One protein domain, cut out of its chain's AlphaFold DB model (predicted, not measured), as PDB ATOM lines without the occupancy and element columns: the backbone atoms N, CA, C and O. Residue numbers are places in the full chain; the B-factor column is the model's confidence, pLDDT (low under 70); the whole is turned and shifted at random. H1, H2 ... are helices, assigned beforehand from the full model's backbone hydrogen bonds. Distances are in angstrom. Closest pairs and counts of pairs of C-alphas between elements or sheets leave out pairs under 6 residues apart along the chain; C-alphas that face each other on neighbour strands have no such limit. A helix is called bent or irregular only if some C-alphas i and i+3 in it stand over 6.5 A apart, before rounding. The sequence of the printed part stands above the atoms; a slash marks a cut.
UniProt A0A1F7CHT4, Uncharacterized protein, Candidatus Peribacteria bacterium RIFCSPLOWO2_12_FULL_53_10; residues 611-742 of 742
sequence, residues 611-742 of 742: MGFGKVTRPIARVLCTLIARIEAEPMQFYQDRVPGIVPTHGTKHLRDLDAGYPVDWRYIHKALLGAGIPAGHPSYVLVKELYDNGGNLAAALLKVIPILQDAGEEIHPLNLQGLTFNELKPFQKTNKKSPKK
ATOM      1  N   MET A 611      41.703  15.495  -0.237       71.25
ATOM      2  CA  MET A 611      42.860  14.657   0.101       71.25
ATOM      3  C   MET A 611      42.805  13.336  -0.700       71.25
ATOM      4  O   MET A 611      41.725  12.805  -0.937       71.25
ATOM      5  N   GLY A 612      43.941  12.872  -1.230       71.50
ATOM      6  CA  GLY A 612      44.074  11.635  -2.024       71.50
ATOM      7  C   GLY A 612      43.472  11.622  -3.444       71.50
ATOM      8  O   GLY A 612      43.986  10.903  -4.297       71.50
ATOM      9  N   PHE A 613      42.460  12.442  -3.751       76.19
ATOM     10  CA  PHE A 613      41.899  12.568  -5.111       76.19
ATOM     11  C   PHE A 613      42.409  13.801  -5.874       76.19
ATOM     12  O   PHE A 613      42.417  13.804  -7.105       76.19
ATOM     13  N   GLY A 614      42.855  14.843  -5.166       82.06
ATOM     14  CA  GLY A 614      43.219  16.121  -5.775       82.06
ATOM     15  C   GLY A 614      42.003  16.879  -6.317       82.06
ATOM     16  O   GLY A 614      40.857  16.575  -5.983       82.06
ATOM     17  N   LYS A 615      42.258  17.916  -7.123       90.62
ATOM     18  CA  LYS A 615      41.217  18.706  -7.790       90.62
ATOM     19  C   LYS A 615      40.789  18.004  -9.079       90.62
ATOM     20  O   LYS A 615      41.604  17.900  -9.987       90.62
ATOM     21  N   VAL A 616      39.529  17.579  -9.159       90.94
ATOM     22  CA  VAL A 616      38.946  16.858 -10.303       90.94
ATOM     23  C   VAL A 616      37.871  17.718 -10.957       90.94
ATOM     24  O   VAL A 616      36.867  18.076 -10.336       90.94
ATOM     25  N   THR A 617      38.068  18.067 -12.223       89.62
ATOM     26  CA  THR A 617      37.256  19.075 -12.918       89.62
ATOM     27  C   THR A 617      36.379  18.490 -14.017       89.62
ATOM     28  O   THR A 617      35.237  18.932 -14.184       89.62
ATOM     29  N   ARG A 618      36.847  17.464 -14.737       92.31
ATOM     30  CA  ARG A 618      36.102  16.870 -15.847       92.31
ATOM     31  C   ARG A 618      34.994  15.934 -15.358       92.31
ATOM     32  O   ARG A 618      35.229  15.134 -14.449       92.31
ATOM     33  N   PRO A 619      33.805  15.955 -15.995       92.81
ATOM     34  CA  PRO A 619      32.669  15.132 -15.580       92.81
ATOM     35  C   PRO A 619      32.973  13.632 -15.511       92.81
ATOM     36  O   PRO A 619      32.624  12.999 -14.524       92.81
ATOM     37  N   ILE A 620      33.673  13.062 -16.500       94.38
ATOM     38  CA  ILE A 620      33.974  11.620 -16.522       94.38
ATOM     39  C   ILE A 620      34.845  11.182 -15.339       94.38
ATOM     40  O   ILE A 620      34.527  10.203 -14.665       94.38
ATOM     41  N   ALA A 621      35.904  11.942 -15.047       93.75
ATOM     42  CA  ALA A 621      36.791  11.674 -13.926       93.75
ATOM     43  C   ALA A 621      36.059  11.882 -12.597       93.75
ATOM     44  O   ALA A 621      36.176  11.058 -11.698       93.75
ATOM     45  N   ARG A 622      35.236  12.931 -12.481       93.88
ATOM     46  CA  ARG A 622      34.468  13.209 -11.263       93.88
ATOM     47  C   ARG A 622      33.413  12.145 -10.978       93.88
ATOM     48  O   ARG A 622      33.293  11.728  -9.829       93.88
ATOM     49  N   VAL A 623      32.688  11.673 -11.992       94.50
ATOM     50  CA  VAL A 623      31.733  10.561 -11.859       94.50
ATOM     51  C   VAL A 623      32.456   9.313 -11.366       94.50
ATOM     52  O   VAL A 623      32.069   8.742 -10.349       94.50
ATOM     53  N   LEU A 624      33.569   8.947 -12.005       93.75
ATOM     54  CA  LEU A 624      34.330   7.761 -11.624       93.75
ATOM     55  C   LEU A 624      34.935   7.877 -10.213       93.75
ATOM     56  O   LEU A 624      34.786   6.961  -9.410       93.75
ATOM     57  N   CYS A 625      35.538   9.016  -9.867       93.94
ATOM     58  CA  CYS A 625      36.067   9.278  -8.527       93.94
ATOM     59  C   CYS A 625      34.968   9.279  -7.455       93.94
ATOM     60  O   CYS A 625      35.198   8.780  -6.358       93.94
ATOM     61  N   THR A 626      33.768   9.785  -7.760       94.19
ATOM     62  CA  THR A 626      32.621   9.751  -6.833       94.19
ATOM     63  C   THR A 626      32.171   8.316  -6.557       94.19
ATOM     64  O   THR A 626      31.915   7.960  -5.410       94.19
ATOM     65  N   LEU A 627      32.113   7.479  -7.598       94.06
ATOM     66  CA  LEU A 627      31.771   6.060  -7.478       94.06
ATOM     67  C   LEU A 627      32.819   5.284  -6.669       94.06
ATOM     68  O   LEU A 627      32.457   4.440  -5.856       94.06
ATOM     69  N   ILE A 628      34.103   5.607  -6.843       93.12
ATOM     70  CA  ILE A 628      35.201   5.029  -6.056       93.12
ATOM     71  C   ILE A 628      35.091   5.451  -4.586       93.12
ATOM     72  O   ILE A 628      35.049   4.592  -3.710       93.12
ATOM     73  N   ALA A 629      34.950   6.755  -4.319       91.00
ATOM     74  CA  ALA A 629      34.874   7.332  -2.971       91.00
ATOM     75  C   ALA A 629      33.637   6.897  -2.162       91.00
ATOM     76  O   ALA A 629      33.558   7.129  -0.953       91.00
ATOM     77  N   ARG A 630      32.650   6.276  -2.818       91.00
ATOM     78  CA  ARG A 630      31.509   5.621  -2.168       91.00
ATOM     79  C   ARG A 630      31.904   4.295  -1.505       91.00
ATOM     80  O   ARG A 630      31.261   3.889  -0.534       91.00
ATOM     81  N   ILE A 631      32.904   3.606  -2.056       90.25
ATOM     82  CA  ILE A 631      33.306   2.252  -1.660       90.25
ATOM     83  C   ILE A 631      34.588   2.276  -0.835       90.25
ATOM     84  O   ILE A 631      34.607   1.658   0.221       90.25
ATOM     85  N   GLU A 632      35.606   3.014  -1.275       88.06
ATOM     86  CA  GLU A 632      36.909   3.103  -0.604       88.06
ATOM     87  C   GLU A 632      37.326   4.567  -0.434       88.06
ATOM     88  O   GLU A 632      37.072   5.401  -1.306       88.06
ATOM     89  N   ALA A 633      37.969   4.889   0.693       83.12
ATOM     90  CA  ALA A 633      38.438   6.247   0.967       83.12
ATOM     91  C   ALA A 633      39.593   6.644   0.037       83.12
ATOM     92  O   ALA A 633      39.631   7.770  -0.453       83.12
ATOM     93  N   GLU A 634      40.500   5.704  -0.248       85.56
ATOM     94  CA  GLU A 634      41.674   5.941  -1.080       85.56
ATOM     95  C   GLU A 634      41.542   5.294  -2.474       85.56
ATOM     96  O   GLU A 634      41.272   4.094  -2.585       85.56
ATOM     97  N   PRO A 635      41.828   6.039  -3.561       87.94
ATOM     98  CA  PRO A 635      41.851   5.483  -4.913       87.94
ATOM     99  C   PRO A 635      42.814   4.305  -5.077       87.94
ATOM    100  O   PRO A 635      42.514   3.355  -5.794       87.94
ATOM    101  N   MET A 636      43.989   4.376  -4.446       88.56
ATOM    102  CA  MET A 636      45.015   3.341  -4.552       88.56
ATOM    103  C   MET A 636      44.506   2.016  -3.976       88.56
ATOM    104  O   MET A 636      44.567   0.993  -4.658       88.56
ATOM    105  N   GLN A 637      43.921   2.068  -2.776       88.00
ATOM    106  CA  GLN A 637      43.332   0.913  -2.103       88.00
ATOM    107  C   GLN A 637      42.183   0.309  -2.919       88.00
ATOM    108  O   GLN A 637      42.115  -0.905  -3.095       88.00
ATOM    109  N   PHE A 638      41.339   1.148  -3.532       92.19
ATOM    110  CA  PHE A 638      40.293   0.677  -4.442       92.19
ATOM    111  C   PHE A 638      40.839  -0.174  -5.589       92.19
ATOM    112  O   PHE A 638      40.340  -1.269  -5.845       92.19
ATOM    113  N   TYR A 639      41.876   0.299  -6.286       92.56
ATOM    114  CA  TYR A 639      42.457  -0.474  -7.384       92.56
ATOM    115  C   TYR A 639      43.197  -1.723  -6.899       92.56
ATOM    116  O   TYR A 639      43.241  -2.709  -7.630       92.56
ATOM    117  N   GLN A 640      43.743  -1.699  -5.685       90.50
ATOM    118  CA  GLN A 640      44.392  -2.855  -5.076       90.50
ATOM    119  C   GLN A 640      43.389  -3.964  -4.745       90.50
ATOM    120  O   GLN A 640      43.615  -5.118  -5.109       90.50
ATOM    121  N   ASP A 641      42.271  -3.609  -4.113       89.62
ATOM    122  CA  ASP A 641      41.369  -4.587  -3.500       89.62
ATOM    123  C   ASP A 641      40.168  -4.943  -4.382       89.62
ATOM    124  O   ASP A 641      39.631  -6.049  -4.297       89.62
ATOM    125  N   ARG A 642      39.714  -4.013  -5.234       90.25
ATOM    126  CA  ARG A 642      38.453  -4.145  -5.990       90.25
ATOM    127  C   ARG A 642      38.644  -4.339  -7.486       90.25
ATOM    128  O   ARG A 642      37.703  -4.758  -8.162       90.25
ATOM    129  N   VAL A 643      39.827  -4.038  -8.026       90.88
ATOM    130  CA  VAL A 643      40.058  -4.015  -9.480       90.88
ATOM    131  C   VAL A 643      41.235  -4.912  -9.883       90.88
ATOM    132  O   VAL A 643      42.315  -4.429 -10.230       90.88
ATOM    133  N   PRO A 644      41.040  -6.244  -9.901       81.75
ATOM    134  CA  PRO A 644      42.119  -7.179 -10.186       81.75
ATOM    135  C   PRO A 644      42.709  -6.994 -11.594       81.75
ATOM    136  O   PRO A 644      42.017  -6.798 -12.604       81.75
ATOM    137  N   GLY A 645      44.037  -7.097 -11.665       83.44
ATOM    138  CA  GLY A 645      44.794  -7.001 -12.913       83.44
ATOM    139  C   GLY A 645      45.030  -5.574 -13.418       83.44
ATOM    140  O   GLY A 645      45.387  -5.410 -14.584       83.44
ATOM    141  N   ILE A 646      44.826  -4.551 -12.584       87.50
ATOM    142  CA  ILE A 646      45.358  -3.200 -12.795       87.50
ATOM    143  C   ILE A 646      46.297  -2.900 -11.630       87.50
ATOM    144  O   ILE A 646      45.903  -2.997 -10.475       87.50
ATOM    145  N   VAL A 647      47.544  -2.525 -11.922       89.31
ATOM    146  CA  VAL A 647      48.463  -2.069 -10.871       89.31
ATOM    147  C   VAL A 647      47.899  -0.774 -10.269       89.31
ATOM    148  O   VAL A 647      47.583   0.136 -11.041       89.31
ATOM    149  N   PRO A 648      47.795  -0.633  -8.934       88.56
ATOM    150  CA  PRO A 648      47.143   0.521  -8.309       88.56
ATOM    151  C   PRO A 648      47.656   1.889  -8.792       88.56
ATOM    152  O   PRO A 648      46.878   2.800  -9.085       88.56
ATOM    153  N   THR A 649      48.969   2.019  -8.992       89.00
ATOM    154  CA  THR A 649      49.603   3.243  -9.512       89.00
ATOM    155  C   THR A 649      49.177   3.578 -10.944       89.00
ATOM    156  O   THR A 649      49.069   4.752 -11.300       89.00
ATOM    157  N   HIS A 650      48.892   2.569 -11.771       90.25
ATOM    158  CA  HIS A 650      48.341   2.760 -13.111       90.25
ATOM    159  C   HIS A 650      46.863   3.152 -13.048       90.25
ATOM    160  O   HIS A 650      46.461   4.079 -13.743       90.25
ATOM    161  N   GLY A 651      46.073   2.532 -12.167       89.44
ATOM    162  CA  GLY A 651      44.669   2.899 -11.960       89.44
ATOM    163  C   GLY A 651      44.497   4.364 -11.546       89.44
ATOM    164  O   GLY A 651      43.732   5.115 -12.152       89.44
ATOM    165  N   THR A 652      45.289   4.821 -10.576       89.69
ATOM    166  CA  THR A 652      45.295   6.231 -10.146       89.69
ATOM    167  C   THR A 652      45.851   7.180 -11.209       89.69
ATOM    168  O   THR A 652      45.409   8.326 -11.317       89.69
ATOM    169  N   LYS A 653      46.802   6.731 -12.039       92.12
ATOM    170  CA  LYS A 653      47.240   7.484 -13.223       92.12
ATOM    171  C   LYS A 653      46.100   7.646 -14.232       92.12
ATOM    172  O   LYS A 653      45.885   8.759 -14.686       92.12
ATOM    173  N   HIS A 654      45.323   6.601 -14.511       92.12
ATOM    174  CA  HIS A 654      44.193   6.679 -15.439       92.12
ATOM    175  C   HIS A 654      43.132   7.696 -15.006       92.12
ATOM    176  O   HIS A 654      42.622   8.426 -15.848       92.12
ATOM    177  N   LEU A 655      42.842   7.812 -13.705       91.81
ATOM    178  CA  LEU A 655      41.943   8.861 -13.196       91.81
ATOM    179  C   LEU A 655      42.468  10.274 -13.494       91.81
ATOM    180  O   LEU A 655      41.703  11.141 -13.914       91.81
ATOM    181  N   ARG A 656      43.777  10.495 -13.318       91.25
ATOM    182  CA  ARG A 656      44.434  11.775 -13.628       91.25
ATOM    183  C   ARG A 656      44.464  12.054 -15.125       91.25
ATOM    184  O   ARG A 656      44.184  13.174 -15.537       91.25
ATOM    185  N   ASP A 657      44.765  11.038 -15.927       93.75
ATOM    186  CA  ASP A 657      44.782  11.128 -17.385       93.75
ATOM    187  C   ASP A 657      43.384  11.487 -17.913       93.75
ATOM    188  O   ASP A 657      43.256  12.397 -18.732       93.75
ATOM    189  N   LEU A 658      42.325  10.872 -17.372       92.62
ATOM    190  CA  LEU A 658      40.935  11.214 -17.694       92.62
ATOM    191  C   LEU A 658      40.580  12.661 -17.342       92.62
ATOM    192  O   LEU A 658      39.900  13.321 -18.129       92.62
ATOM    193  N   ASP A 659      41.027  13.170 -16.190       93.31
ATOM    194  CA  ASP A 659      40.779  14.563 -15.801       93.31
ATOM    195  C   ASP A 659      41.568  15.558 -16.669       93.31
ATOM    196  O   ASP A 659      41.053  16.604 -17.067       93.31
ATOM    197  N   ALA A 660      42.792  15.199 -17.059       91.25
ATOM    198  CA  ALA A 660      43.594  15.976 -18.000       91.25
ATOM    199  C   ALA A 660      43.057  15.905 -19.445       91.25
ATOM    200  O   ALA A 660      43.320  16.801 -20.250       91.25
ATOM    201  N   GLY A 661      42.248  14.891 -19.769       88.75
ATOM    202  CA  GLY A 661      41.711  14.646 -21.109       88.75
ATOM    203  C   GLY A 661      42.617  13.822 -22.013       88.75
ATOM    204  O   GLY A 661      42.448  13.862 -23.231       88.75
ATOM    205  N   TYR A 662      43.579  13.111 -21.437       91.19
ATOM    206  CA  TYR A 662      44.387  12.143 -22.156       91.19
ATOM    207  C   TYR A 662      43.587  10.859 -22.419       91.19
ATOM    208  O   TYR A 662      42.711  10.492 -21.630       91.19
ATOM    209  N   PRO A 663      43.868  10.161 -23.533       87.38
ATOM    210  CA  PRO A 663      43.175   8.926 -23.868       87.38
ATOM    211  C   PRO A 663      43.500   7.825 -22.852       87.38
ATOM    212  O   PRO A 663      44.663   7.568 -22.539       87.38
ATOM    213  N   VAL A 664      42.461   7.137 -22.381       92.12
ATOM    214  CA  VAL A 664      42.548   5.971 -21.492       92.12
ATOM    215  C   VAL A 664      41.724   4.851 -22.112       92.12
ATOM    216  O   VAL A 664      40.604   5.096 -22.531       92.12
ATOM    217  N   ASP A 665      42.246   3.626 -22.181       93.06
ATOM    218  CA  ASP A 665      41.488   2.496 -22.737       93.06
ATOM    219  C   ASP A 665      40.216   2.235 -21.905       93.06
ATOM    220  O   ASP A 665      40.279   2.047 -20.683       93.06
ATOM    221  N   TRP A 666      39.062   2.186 -22.583       94.19
ATOM    222  CA  TRP A 666      37.755   1.880 -21.997       94.19
ATOM    223  C   TRP A 666      37.774   0.644 -21.094       94.19
ATOM    224  O   TRP A 666      37.076   0.616 -20.082       94.19
ATOM    225  N   ARG A 667      38.590  -0.372 -21.402       92.06
ATOM    226  CA  ARG A 667      38.713  -1.587 -20.580       92.06
ATOM    227  C   ARG A 667      39.070  -1.275 -19.125       92.06
ATOM    228  O   ARG A 667      38.580  -1.964 -18.232       92.06
ATOM    229  N   TYR A 668      39.880  -0.248 -18.870       91.50
ATOM    230  CA  TYR A 668      40.253   0.152 -17.510       91.50
ATOM    231  C   TYR A 668      39.107   0.867 -16.788       91.50
ATOM    232  O   TYR A 668      38.837   0.571 -15.625       91.50
ATOM    233  N   ILE A 669      38.382   1.736 -17.496       94.25
ATOM    234  CA  ILE A 669      37.197   2.438 -16.979       94.25
ATOM    235  C   ILE A 669      36.089   1.431 -16.657       94.25
ATOM    236  O   ILE A 669      35.507   1.458 -15.576       94.25
ATOM    237  N   HIS A 670      35.855   0.484 -17.564       93.75
ATOM    238  CA  HIS A 670      34.910  -0.611 -17.390       93.75
ATOM    239  C   HIS A 670      35.233  -1.456 -16.152       93.75
ATOM    240  O   HIS A 670      34.353  -1.700 -15.329       93.75
ATOM    241  N   LYS A 671      36.498  -1.856 -15.972       92.88
ATOM    242  CA  LYS A 671      36.942  -2.591 -14.779       92.88
ATOM    243  C   LYS A 671      36.728  -1.796 -13.488       92.88
ATOM    244  O   LYS A 671      36.301  -2.382 -12.498       92.88
ATOM    245  N   ALA A 672      36.979  -0.487 -13.494       93.50
ATOM    246  CA  ALA A 672      36.727   0.370 -12.337       93.50
ATOM    247  C   ALA A 672      35.225   0.476 -12.009       93.50
ATOM    248  O   ALA A 672      34.850   0.387 -10.844       93.50
ATOM    249  N   LEU A 673      34.350   0.579 -13.018       94.69
ATOM    250  CA  LEU A 673      32.894   0.563 -12.818       94.69
ATOM    251  C   LEU A 673      32.411  -0.759 -12.209       94.69
ATOM    252  O   LEU A 673      31.620  -0.746 -11.266       94.69
ATOM    253  N   LEU A 674      32.922  -1.892 -12.700       92.94
ATOM    254  CA  LEU A 674      32.615  -3.204 -12.129       92.94
ATOM    255  C   LEU A 674      33.138  -3.343 -10.692       92.94
ATOM    256  O   LEU A 674      32.412  -3.838  -9.836       92.94
ATOM    257  N   GLY A 675      34.355  -2.864 -10.411       91.00
ATOM    258  CA  GLY A 675      34.924  -2.843  -9.058       91.00
ATOM    259  C   GLY A 675      34.128  -1.973  -8.077       91.00
ATOM    260  O   GLY A 675      34.062  -2.283  -6.891       91.00
ATOM    261  N   ALA A 676      33.456  -0.930  -8.574       92.06
ATOM    262  CA  ALA A 676      32.520  -0.109  -7.804       92.06
ATOM    263  C   ALA A 676      31.113  -0.736  -7.683       92.06
ATOM    264  O   ALA A 676      30.214  -0.127  -7.105       92.06
ATOM    265  N   GLY A 677      30.906  -1.940  -8.232       91.44
ATOM    266  CA  GLY A 677      29.634  -2.659  -8.188       91.44
ATOM    267  C   GLY A 677      28.565  -2.107  -9.134       91.44
ATOM    268  O   GLY A 677      27.379  -2.309  -8.885       91.44
ATOM    269  N   ILE A 678      28.952  -1.400 -10.202       91.75
ATOM    270  CA  ILE A 678      28.018  -0.777 -11.146       91.75
ATOM    271  C   ILE A 678      27.838  -1.677 -12.386       91.75
ATOM    272  O   ILE A 678      28.757  -1.772 -13.208       91.75
ATOM    273  N   PRO A 679      26.674  -2.333 -12.565       88.88
ATOM    274  CA  PRO A 679      26.452  -3.260 -13.672       88.88
ATOM    275  C   PRO A 679      26.234  -2.549 -15.015       88.88
ATOM    276  O   PRO A 679      25.817  -1.387 -15.082       88.88
ATOM    277  N   ALA A 680      26.462  -3.286 -16.106       81.12
ATOM    278  CA  ALA A 680      26.149  -2.834 -17.458       81.12
ATOM    279  C   ALA A 680      24.632  -2.607 -17.591       81.12
ATOM    280  O   ALA A 680      23.851  -3.546 -17.483       81.12
ATOM    281  N   GLY A 681      24.229  -1.350 -17.793       80.44
ATOM    282  CA  GLY A 681      22.822  -0.931 -17.855       80.44
ATOM    283  C   GLY A 681      22.402   0.022 -16.734       80.44
ATOM    284  O   GLY A 681      21.405   0.718 -16.887       80.44
ATOM    285  N   HIS A 682      23.182   0.134 -15.653       88.25
ATOM    286  CA  HIS A 682      22.940   1.153 -14.629       88.25
ATOM    287  C   HIS A 682      23.093   2.568 -15.229       88.25
ATOM    288  O   HIS A 682      24.047   2.785 -15.988       88.25
ATOM    289  N   PRO A 683      22.253   3.561 -14.870       89.38
ATOM    290  CA  PRO A 683      22.341   4.920 -15.417       89.38
ATOM    291  C   PRO A 683      23.743   5.535 -15.319       89.38
ATOM    292  O   PRO A 683      24.239   6.116 -16.281       89.38
ATOM    293  N   SER A 684      24.443   5.327 -14.198       90.19
ATOM    294  CA  SER A 684      25.833   5.784 -14.024       90.19
ATOM    295  C   SER A 684      26.834   5.080 -14.952       90.19
ATOM    296  O   SER A 684      27.788   5.709 -15.398       90.19
ATOM    297  N   TYR A 685      26.620   3.800 -15.284       93.75
ATOM    298  CA  TYR A 685      27.453   3.089 -16.260       93.75
ATOM    299  C   TYR A 685      27.276   3.694 -17.652       93.75
ATOM    300  O   TYR A 685      28.255   3.991 -18.337       93.75
ATOM    301  N   VAL A 686      26.017   3.892 -18.058       92.62
ATOM    302  CA  VAL A 686      25.681   4.481 -19.358       92.62
ATOM    303  C   VAL A 686      26.215   5.907 -19.442       92.62
ATOM    304  O   VAL A 686      26.837   6.256 -20.436       92.62
ATOM    305  N   LEU A 687      26.082   6.699 -18.374       94.56
ATOM    306  CA  LEU A 687      26.643   8.047 -18.302       94.56
ATOM    307  C   LEU A 687      28.155   8.059 -18.531       94.56
ATOM    308  O   LEU A 687      28.633   8.840 -19.348       94.56
ATOM    309  N   VAL A 688      28.912   7.202 -17.842       95.00
ATOM    310  CA  VAL A 688      30.372   7.144 -18.014       95.00
ATOM    311  C   VAL A 688      30.746   6.687 -19.423       95.00
ATOM    312  O   VAL A 688      31.679   7.237 -20.007       95.00
ATOM    313  N   LYS A 689      30.001   5.734 -19.991       95.19
ATOM    314  CA  LYS A 689      30.212   5.271 -21.365       95.19
ATOM    315  C   LYS A 689      29.956   6.374 -22.388       95.19
ATOM    316  O   LYS A 689      30.804   6.630 -23.230       95.19
ATOM    317  N   GLU A 690      28.840   7.078 -22.275       95.06
ATOM    318  CA  GLU A 690      28.507   8.171 -23.186       95.06
ATOM    319  C   GLU A 690      29.456   9.364 -23.018       95.06
ATOM    320  O   GLU A 690      29.823  10.006 -24.000       95.06
ATOM    321  N   LEU A 691      29.914   9.651 -21.796       94.12
ATOM    322  CA  LEU A 691      30.966  10.643 -21.572       94.12
ATOM    323  C   LEU A 691      32.287  10.229 -22.231       94.12
ATOM    324  O   LEU A 691      33.008  11.097 -22.716       94.12
ATOM    325  N   TYR A 692      32.607   8.938 -22.260       94.12
ATOM    326  CA  TYR A 692      33.800   8.421 -22.923       94.12
ATOM    327  C   TYR A 692      33.681   8.513 -24.452       94.12
ATOM    328  O   TYR A 692      34.526   9.136 -25.095       94.12
ATOM    329  N   ASP A 693      32.595   7.980 -25.016       93.06
ATOM    330  CA  ASP A 693      32.359   7.915 -26.464       93.06
ATOM    331  C   ASP A 693      32.224   9.317 -27.093       93.06
ATOM    332  O   ASP A 693      32.654   9.539 -28.225       93.06
ATOM    333  N   ASN A 694      31.696  10.296 -26.345       88.50
ATOM    334  CA  ASN A 694      31.515  11.679 -26.802       88.50
ATOM    335  C   ASN A 694      32.631  12.643 -26.338       88.50
ATOM    336  O   ASN A 694      32.413  13.858 -26.283       88.50
ATOM    337  N   GLY A 695      33.813  12.140 -25.959       82.75
ATOM    338  CA  GLY A 695      34.981  12.979 -25.644       82.75
ATOM    339  C   GLY A 695      34.791  13.934 -24.454       82.75
ATOM    340  O   GLY A 695      35.381  15.013 -24.414       82.75
ATOM    341  N   GLY A 696      33.950  13.565 -23.488       83.19
ATOM    342  CA  GLY A 696      33.644  14.351 -22.291       83.19
ATOM    343  C   GLY A 696      32.498  15.354 -22.448       83.19
ATOM    344  O   GLY A 696      32.274  16.153 -21.537       83.19
ATOM    345  N   ASN A 697      31.756  15.333 -23.563       89.75
ATOM    346  CA  ASN A 697      30.595  16.203 -23.757       89.75
ATOM    347  C   ASN A 697      29.416  15.782 -22.858       89.75
ATOM    348  O   ASN A 697      28.644  14.878 -23.181       89.75
ATOM    349  N   LEU A 698      29.256  16.491 -21.737       91.19
ATOM    350  CA  LEU A 698      28.226  16.207 -20.740       91.19
ATOM    351  C   LEU A 698      26.795  16.364 -21.271       91.19
ATOM    352  O   LEU A 698      25.936  15.554 -20.936       91.19
ATOM    353  N   ALA A 699      26.526  17.367 -22.111       90.25
ATOM    354  CA  ALA A 699      25.183  17.588 -22.645       90.25
ATOM    355  C   ALA A 699      24.753  16.444 -23.578       90.25
ATOM    356  O   ALA A 699      23.624  15.966 -23.482       90.25
ATOM    357  N   ALA A 700      25.665  15.970 -24.435       90.81
ATOM    358  CA  ALA A 700      25.417  14.823 -25.307       90.81
ATOM    359  C   ALA A 700      25.166  13.540 -24.497       90.81
ATOM    360  O   ALA A 700      24.205  12.821 -24.771       90.81
ATOM    361  N   ALA A 701      25.971  13.303 -23.456       92.62
ATOM    362  CA  ALA A 701      25.808  12.143 -22.588       92.62
ATOM    363  C   ALA A 701      24.482  12.172 -21.808       92.62
ATOM    364  O   ALA A 701      23.759  11.176 -21.762       92.62
ATOM    365  N   LEU A 702      24.101  13.327 -21.252       91.25
ATOM    366  CA  LEU A 702      22.840  13.477 -20.521       91.25
ATOM    367  C   LEU A 702      21.611  13.245 -21.410       91.25
ATOM    368  O   LEU A 702      20.667  12.600 -20.963       91.25
ATOM    369  N   LEU A 703      21.627  13.678 -22.676       90.31
ATOM    370  CA  LEU A 703      20.525  13.422 -23.618       90.31
ATOM    371  C   LEU A 703      20.270  11.926 -23.873       90.31
ATOM    372  O   LEU A 703      19.163  11.562 -24.266       90.31
ATOM    373  N   LYS A 704      21.270  11.066 -23.653       89.50
ATOM    374  CA  LYS A 704      21.152   9.606 -23.784       89.50
ATOM    375  C   LYS A 704      20.728   8.919 -22.490       89.50
ATOM    376  O   LYS A 704      19.999   7.936 -22.544       89.50
ATOM    377  N   VAL A 705      21.153   9.441 -21.339       90.94
ATOM    378  CA  VAL A 705      20.890   8.829 -20.025       90.94
ATOM    379  C   VAL A 705      19.552   9.266 -19.430       90.94
ATOM    380  O   VAL A 705      18.897   8.473 -18.762       90.94
ATOM    381  N   ILE A 706      19.111  10.503 -19.677       90.19
ATOM    382  CA  ILE A 706      17.849  11.026 -19.129       90.19
ATOM    383  C   ILE A 706      16.632  10.167 -19.515       90.19
ATOM    384  O   ILE A 706      15.853   9.870 -18.613       90.19
ATOM    385  N   PRO A 707      16.455   9.719 -20.776       89.06
ATOM    386  CA  PRO A 707      15.347   8.826 -21.120       89.06
ATOM    387  C   PRO A 707      15.352   7.529 -20.301       89.06
ATOM    388  O   PRO A 707      14.304   7.095 -19.848       89.06
ATOM    389  N   ILE A 708      16.535   6.966 -20.028       88.81
ATOM    390  CA  ILE A 708      16.686   5.737 -19.232       88.81
ATOM    391  C   ILE A 708      16.235   5.968 -17.784       88.81
ATOM    392  O   ILE A 708      15.534   5.134 -17.220       88.81
ATOM    393  N   LEU A 709      16.603   7.110 -17.191       88.56
ATOM    394  CA  LEU A 709      16.123   7.491 -15.859       88.56
ATOM    395  C   LEU A 709      14.606   7.690 -15.839       88.56
ATOM    396  O   LEU A 709      13.935   7.223 -14.926       88.56
ATOM    397  N   GLN A 710      14.061   8.361 -16.854       85.62
ATOM    398  CA  GLN A 710      12.626   8.629 -16.954       85.62
ATOM    399  C   GLN A 710      11.810   7.343 -17.106       85.62
ATOM    400  O   GLN A 710      10.789   7.201 -16.435       85.62
ATOM    401  N   ASP A 711      12.277   6.397 -17.920       86.12
ATOM    402  CA  ASP A 711      11.641   5.087 -18.093       86.12
ATOM    403  C   ASP A 711      11.678   4.258 -16.795       86.12
ATOM    404  O   ASP A 711      10.756   3.490 -16.522       86.12
ATOM    405  N   ALA A 712      12.706   4.452 -15.961       83.56
ATOM    406  CA  ALA A 712      12.816   3.854 -14.629       83.56
ATOM    407  C   ALA A 712      12.015   4.601 -13.538       83.56
ATOM    408  O   ALA A 712      11.962   4.144 -12.398       83.56
ATOM    409  N   GLY A 713      11.384   5.736 -13.864       83.00
ATOM    410  CA  GLY A 713      10.675   6.580 -12.897       83.00
ATOM    411  C   GLY A 713      11.595   7.358 -11.947       83.00
ATOM    412  O   GLY A 713      11.147   7.814 -10.897       83.00
ATOM    413  N   GLU A 714      12.872   7.514 -12.297       86.38
ATOM    414  CA  GLU A 714      13.883   8.191 -11.488       86.38
ATOM    415  C   GLU A 714      14.033   9.675 -11.857       86.38
ATOM    416  O   GLU A 714      13.960  10.087 -13.017       86.38
ATOM    417  N   GLU A 715      14.295  10.509 -10.850       86.69
ATOM    418  CA  GLU A 715      14.521  11.938 -11.053       86.69
ATOM    419  C   GLU A 715      15.926  12.244 -11.594       86.69
ATOM    420  O   GLU A 715      16.911  11.561 -11.294       86.69
ATOM    421  N   ILE A 716      16.036  13.346 -12.345       88.81
ATOM    422  CA  ILE A 716      17.317  13.893 -12.811       88.81
ATOM    423  C   ILE A 716      17.998  14.599 -11.631       88.81
ATOM    424  O   ILE A 716      17.855  15.810 -11.435       88.81
ATOM    425  N   HIS A 717      18.722  13.823 -10.831       87.19
ATOM    426  CA  HIS A 717      19.310  14.261  -9.567       87.19
ATOM    427  C   HIS A 717      20.722  13.674  -9.365       87.19
ATOM    428  O   HIS A 717      20.965  12.550  -9.817       87.19
ATOM    429  N   PRO A 718      21.647  14.360  -8.655       86.94
ATOM    430  CA  PRO A 718      22.976  13.819  -8.331       86.94
ATOM    431  C   PRO A 718      22.966  12.457  -7.620       86.94
ATOM    432  O   PRO A 718      23.939  11.714  -7.694       86.94
ATOM    433  N   LEU A 719      21.855  12.103  -6.968       85.56
ATOM    434  CA  LEU A 719      21.653  10.790  -6.346       85.56
ATOM    435  C   LEU A 719      21.690   9.643  -7.375       85.56
ATOM    436  O   LEU A 719      22.360   8.636  -7.149       85.56
ATOM    437  N   ASN A 720      21.008   9.831  -8.508       87.38
ATOM    438  CA  ASN A 720      20.875   8.832  -9.577       87.38
ATOM    439  C   ASN A 720      21.987   8.991 -10.633       87.38
ATOM    440  O   ASN A 720      22.405   8.035 -11.288       87.38
ATOM    441  N   LEU A 721      22.537  10.205 -10.754       90.62
ATOM    442  CA  LEU A 721      23.668  10.548 -11.618       90.62
ATOM    443  C   LEU A 721      24.892  10.957 -10.789       90.62
ATOM    444  O   LEU A 721      25.344  12.104 -10.815       90.62
ATOM    445  N   GLN A 722      25.413   9.984 -10.042       90.69
ATOM    446  CA  GLN A 722      26.479  10.166  -9.054       90.69
ATOM    447  C   GLN A 722      27.715  10.838  -9.660       90.69
ATOM    448  O   GLN A 722      28.248  10.393 -10.672       90.69
ATOM    449  N   GLY A 723      28.178  11.916  -9.025       89.12
ATOM    450  CA  GLY A 723      29.345  12.686  -9.463       89.12
ATOM    451  C   GLY A 723      29.056  13.832 -10.430       89.12
ATOM    452  O   GLY A 723      29.983  14.555 -10.801       89.12
ATOM    453  N   LEU A 724      27.795  14.066 -10.795       93.19
ATOM    454  CA  LEU A 724      27.370  15.324 -11.411       93.19
ATOM    455  C   LEU A 724      26.906  16.321 -10.348       93.19
ATOM    456  O   LEU A 724      26.330  15.947  -9.332       93.19
ATOM    457  N   THR A 725      27.169  17.603 -10.584       90.31
ATOM    458  CA  THR A 725      26.746  18.681  -9.682       90.31
ATOM    459  C   THR A 725      25.304  19.097  -9.962       90.31
ATOM    460  O   THR A 725      24.798  18.954 -11.079       90.31
ATOM    461  N   PHE A 726      24.639  19.694  -8.970       86.69
ATOM    462  CA  PHE A 726      23.276  20.201  -9.147       86.69
ATOM    463  C   PHE A 726      23.194  21.245 -10.274       86.69
ATOM    464  O   PHE A 726      22.263  21.244 -11.079       86.69
ATOM    465  N   ASN A 727      24.209  22.107 -10.384       87.56
ATOM    466  CA  ASN A 727      24.277  23.145 -11.415       87.56
ATOM    467  C   ASN A 727      24.365  22.580 -12.838       87.56
ATOM    468  O   ASN A 727      23.796  23.167 -13.756       87.56
ATOM    469  N   GLU A 728      25.027  21.437 -13.020       89.31
ATOM    470  CA  GLU A 728      25.128  20.761 -14.318       89.31
ATOM    471  C   GLU A 728      23.812  20.100 -14.741       89.31
ATOM    472  O   GLU A 728      23.510  20.028 -15.932       89.31
ATOM    473  N   LEU A 729      23.010  19.651 -13.775       89.31
ATOM    474  CA  LEU A 729      21.735  18.971 -14.020       89.31
ATOM    475  C   LEU A 729      20.547  19.934 -14.130       89.31
ATOM    476  O   LEU A 729      19.581  19.653 -14.843       89.31
ATOM    477  N   LYS A 730      20.627  21.104 -13.488       86.56
ATOM    478  CA  LYS A 730      19.578  22.136 -13.457       86.56
ATOM    479  C   LYS A 730      18.980  22.505 -14.830       86.56
ATOM    480  O   LYS A 730      17.761  22.688 -14.896       86.56
ATOM    481  N   PRO A 731      19.750  22.618 -15.934       86.62
ATOM    482  CA  PRO A 731      19.187  22.910 -17.255       86.62
ATOM    483  C   PRO A 731      18.241  21.815 -17.769       86.62
ATOM    484  O   PRO A 731      17.294  22.113 -18.495       86.62
ATOM    485  N   PHE A 732      18.466  20.568 -17.358       83.88
ATOM    486  CA  PHE A 732      17.754  19.384 -17.838       83.88
ATOM    487  C   PHE A 732      16.568  18.989 -16.950       83.88
ATOM    488  O   PHE A 732      15.716  18.219 -17.368       83.88
ATOM    489  N   GLN A 733      16.456  19.564 -15.751       78.25
ATOM    490  CA  GLN A 733      15.300  19.377 -14.865       78.25
ATOM    491  C   GLN A 733      14.051  20.147 -15.345       78.25
ATOM    492  O   GLN A 733      12.924  19.787 -15.013       78.25
ATOM    493  N   LYS A 734      14.215  21.215 -16.145       57.69
ATOM    494  CA  LYS A 734      13.110  22.092 -16.589       57.69
ATOM    495  C   LYS A 734      12.283  21.547 -17.759       57.69
ATOM    496  O   LYS A 734      11.197  22.065 -18.017       57.69
ATOM    497  N   THR A 735      12.740  20.507 -18.449       51.75
ATOM    498  CA  THR A 735      12.001  19.854 -19.546       51.75
ATOM    499  C   THR A 735      10.852  18.953 -19.060       51.75
ATOM    500  O   THR A 735      10.100  18.436 -19.883       51.75
ATOM    501  N   ASN A 736      10.640  18.837 -17.740       46.81
ATOM    502  CA  ASN A 736       9.654  17.957 -17.092       46.81
ATOM    503  C   ASN A 736       8.199  18.475 -17.025       46.81
ATOM    504  O   ASN A 736       7.355  17.842 -16.397       46.81
ATOM    505  N   LYS A 737       7.838  19.589 -17.678       39.22
ATOM    506  CA  LYS A 737       6.418  19.974 -17.836       39.22
ATOM    507  C   LYS A 737       5.853  19.479 -19.170       39.22
ATOM    508  O   LYS A 737       5.518  20.277 -20.040       39.22
ATOM    509  N   LYS A 738       5.696  18.164 -19.332       40.12
ATOM    510  CA  LYS A 738       4.649  17.624 -20.213       40.12
ATOM    511  C   LYS A 738       3.556  17.040 -19.332       40.12
ATOM    512  O   LYS A 738       3.733  16.001 -18.712       40.12
ATOM    513  N   SER A 739       2.450  17.774 -19.256       32.56
ATOM    514  CA  SER A 739       1.212  17.383 -18.590       32.56
ATOM    515  C   SER A 739       0.764  15.985 -19.036       32.56
ATOM    516  O   SER A 739       0.884  15.680 -20.228       32.56
ATOM    517  N   PRO A 740       0.191  15.159 -18.143       37.81
ATOM    518  CA  PRO A 740      -0.430  13.910 -18.555       37.81
ATOM    519  C   PRO A 740      -1.620  14.241 -19.467       37.81
ATOM    520  O   PRO A 740      -2.497  15.030 -19.101       37.81
ATOM    521  N   LYS A 741      -1.634  13.690 -20.685       39.97
ATOM    522  CA  LYS A 741      -2.851  13.676 -21.504       39.97
ATOM    523  C   LYS A 741      -3.827  12.687 -20.860       39.97
ATOM    524  O   LYS A 741      -3.420  11.578 -20.530       39.97
ATOM    525  N   LYS A 742      -5.055  13.171 -20.647       35.47
ATOM    526  CA  LYS A 742      -6.221  12.427 -20.153       35.47
ATOM    527  C   LYS A 742      -6.503  11.173 -20.963       35.47
ATOM    528  O   LYS A 742      -6.302  11.241 -22.199       35.47
TER     529      LYS A 742
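AT A GLANCE: This is residues 611 to 742 of the 742 residues of an uncharacterized protein of Candidatus Peribacteria bacterium RIFCSPLOWO2_12_FULL_53_10 (UniProt A0A1F7CHT4). Helix H1 lies in the core, with the helical hairpin of H2 and H3 toward one end of the domain, the helical hairpin of H5 and H6 toward the other, and H4 packed on H1. Beyond H6, a long link folds back toward the middle before H7, and the tail of residues 737 to 742 sticks out and adds to the length. The 132 printed residues hold seven named helices, H1 to H7 in chain order, and no named strand; the class is all helix. The whole is compact, with a radius of gyration of the C-alphas of 15.4 A, and spans 57 by 26 by 25 A.

HOW THE PARTS SIT: Start at H6, residues 698 to 711, the longest helix. It touches H5, residues 683 to 693, in a hairpin, a shallow tilt of 29 degrees, opposite ways; their closest C-alphas, those of Glu 690 and Ala 701, are 4.8 A apart. From H5 go to the hub H1, residues 619 to 629: the two touch at a steep tilt of 41 degrees, closest at the C-alphas of Ile 620 and Val 688, 5.9 A. H4, residues 666 to 675, touches H1, closest at the C-alphas of Leu 624 and Leu 673, 7.4 A; H1, H4 and H5 form a bundle, three helices grouped together. H3, residues 648 to 660, touches H1 with residues 655 to 659 alone, closest at the C-alphas of Ala 621 and Asp 659, 5.3 A. With residues 648 to 652 alone H3 touches H2, residues 635 to 641, in a hairpin, closest at the C-alphas of Tyr 639 and Pro 648, 4.9 A. H1 and H2 touch only at the corner, closest at the C-alphas of Ile 628 and Pro 635, 6.8 A. H7, residues 726 to 736, and H6 are near each other, closest C-alphas 8.2 A. Each O i to N i+4 pair is within hydrogen-bond range in H1 to H5, against 7 of 10 in H6 and 2 of 7 in H7, where 3 of 8 O i to N i+3 pairs are.

IN THESE COORDINATES: Find C-alpha 698 at (28.226, 16.207, -20.740); H6 runs 20.1 A from there. H3 is 18.6 A long and H7 15.9 A, ending at C-alpha 736 at (9.654, 17.957, -17.092). H7 is irregular, but only just: C-alphas 728 and 731 are 7.0 A apart.

THE WHOLE: The C-alphas farthest apart, of Thr 649 and Lys 742, are 57.6 A apart. The printed part has no cut. The link from H6 to H7, residues 712 to 725, is long. Confidence is low in residues 734 to 742, with pLDDT under 70.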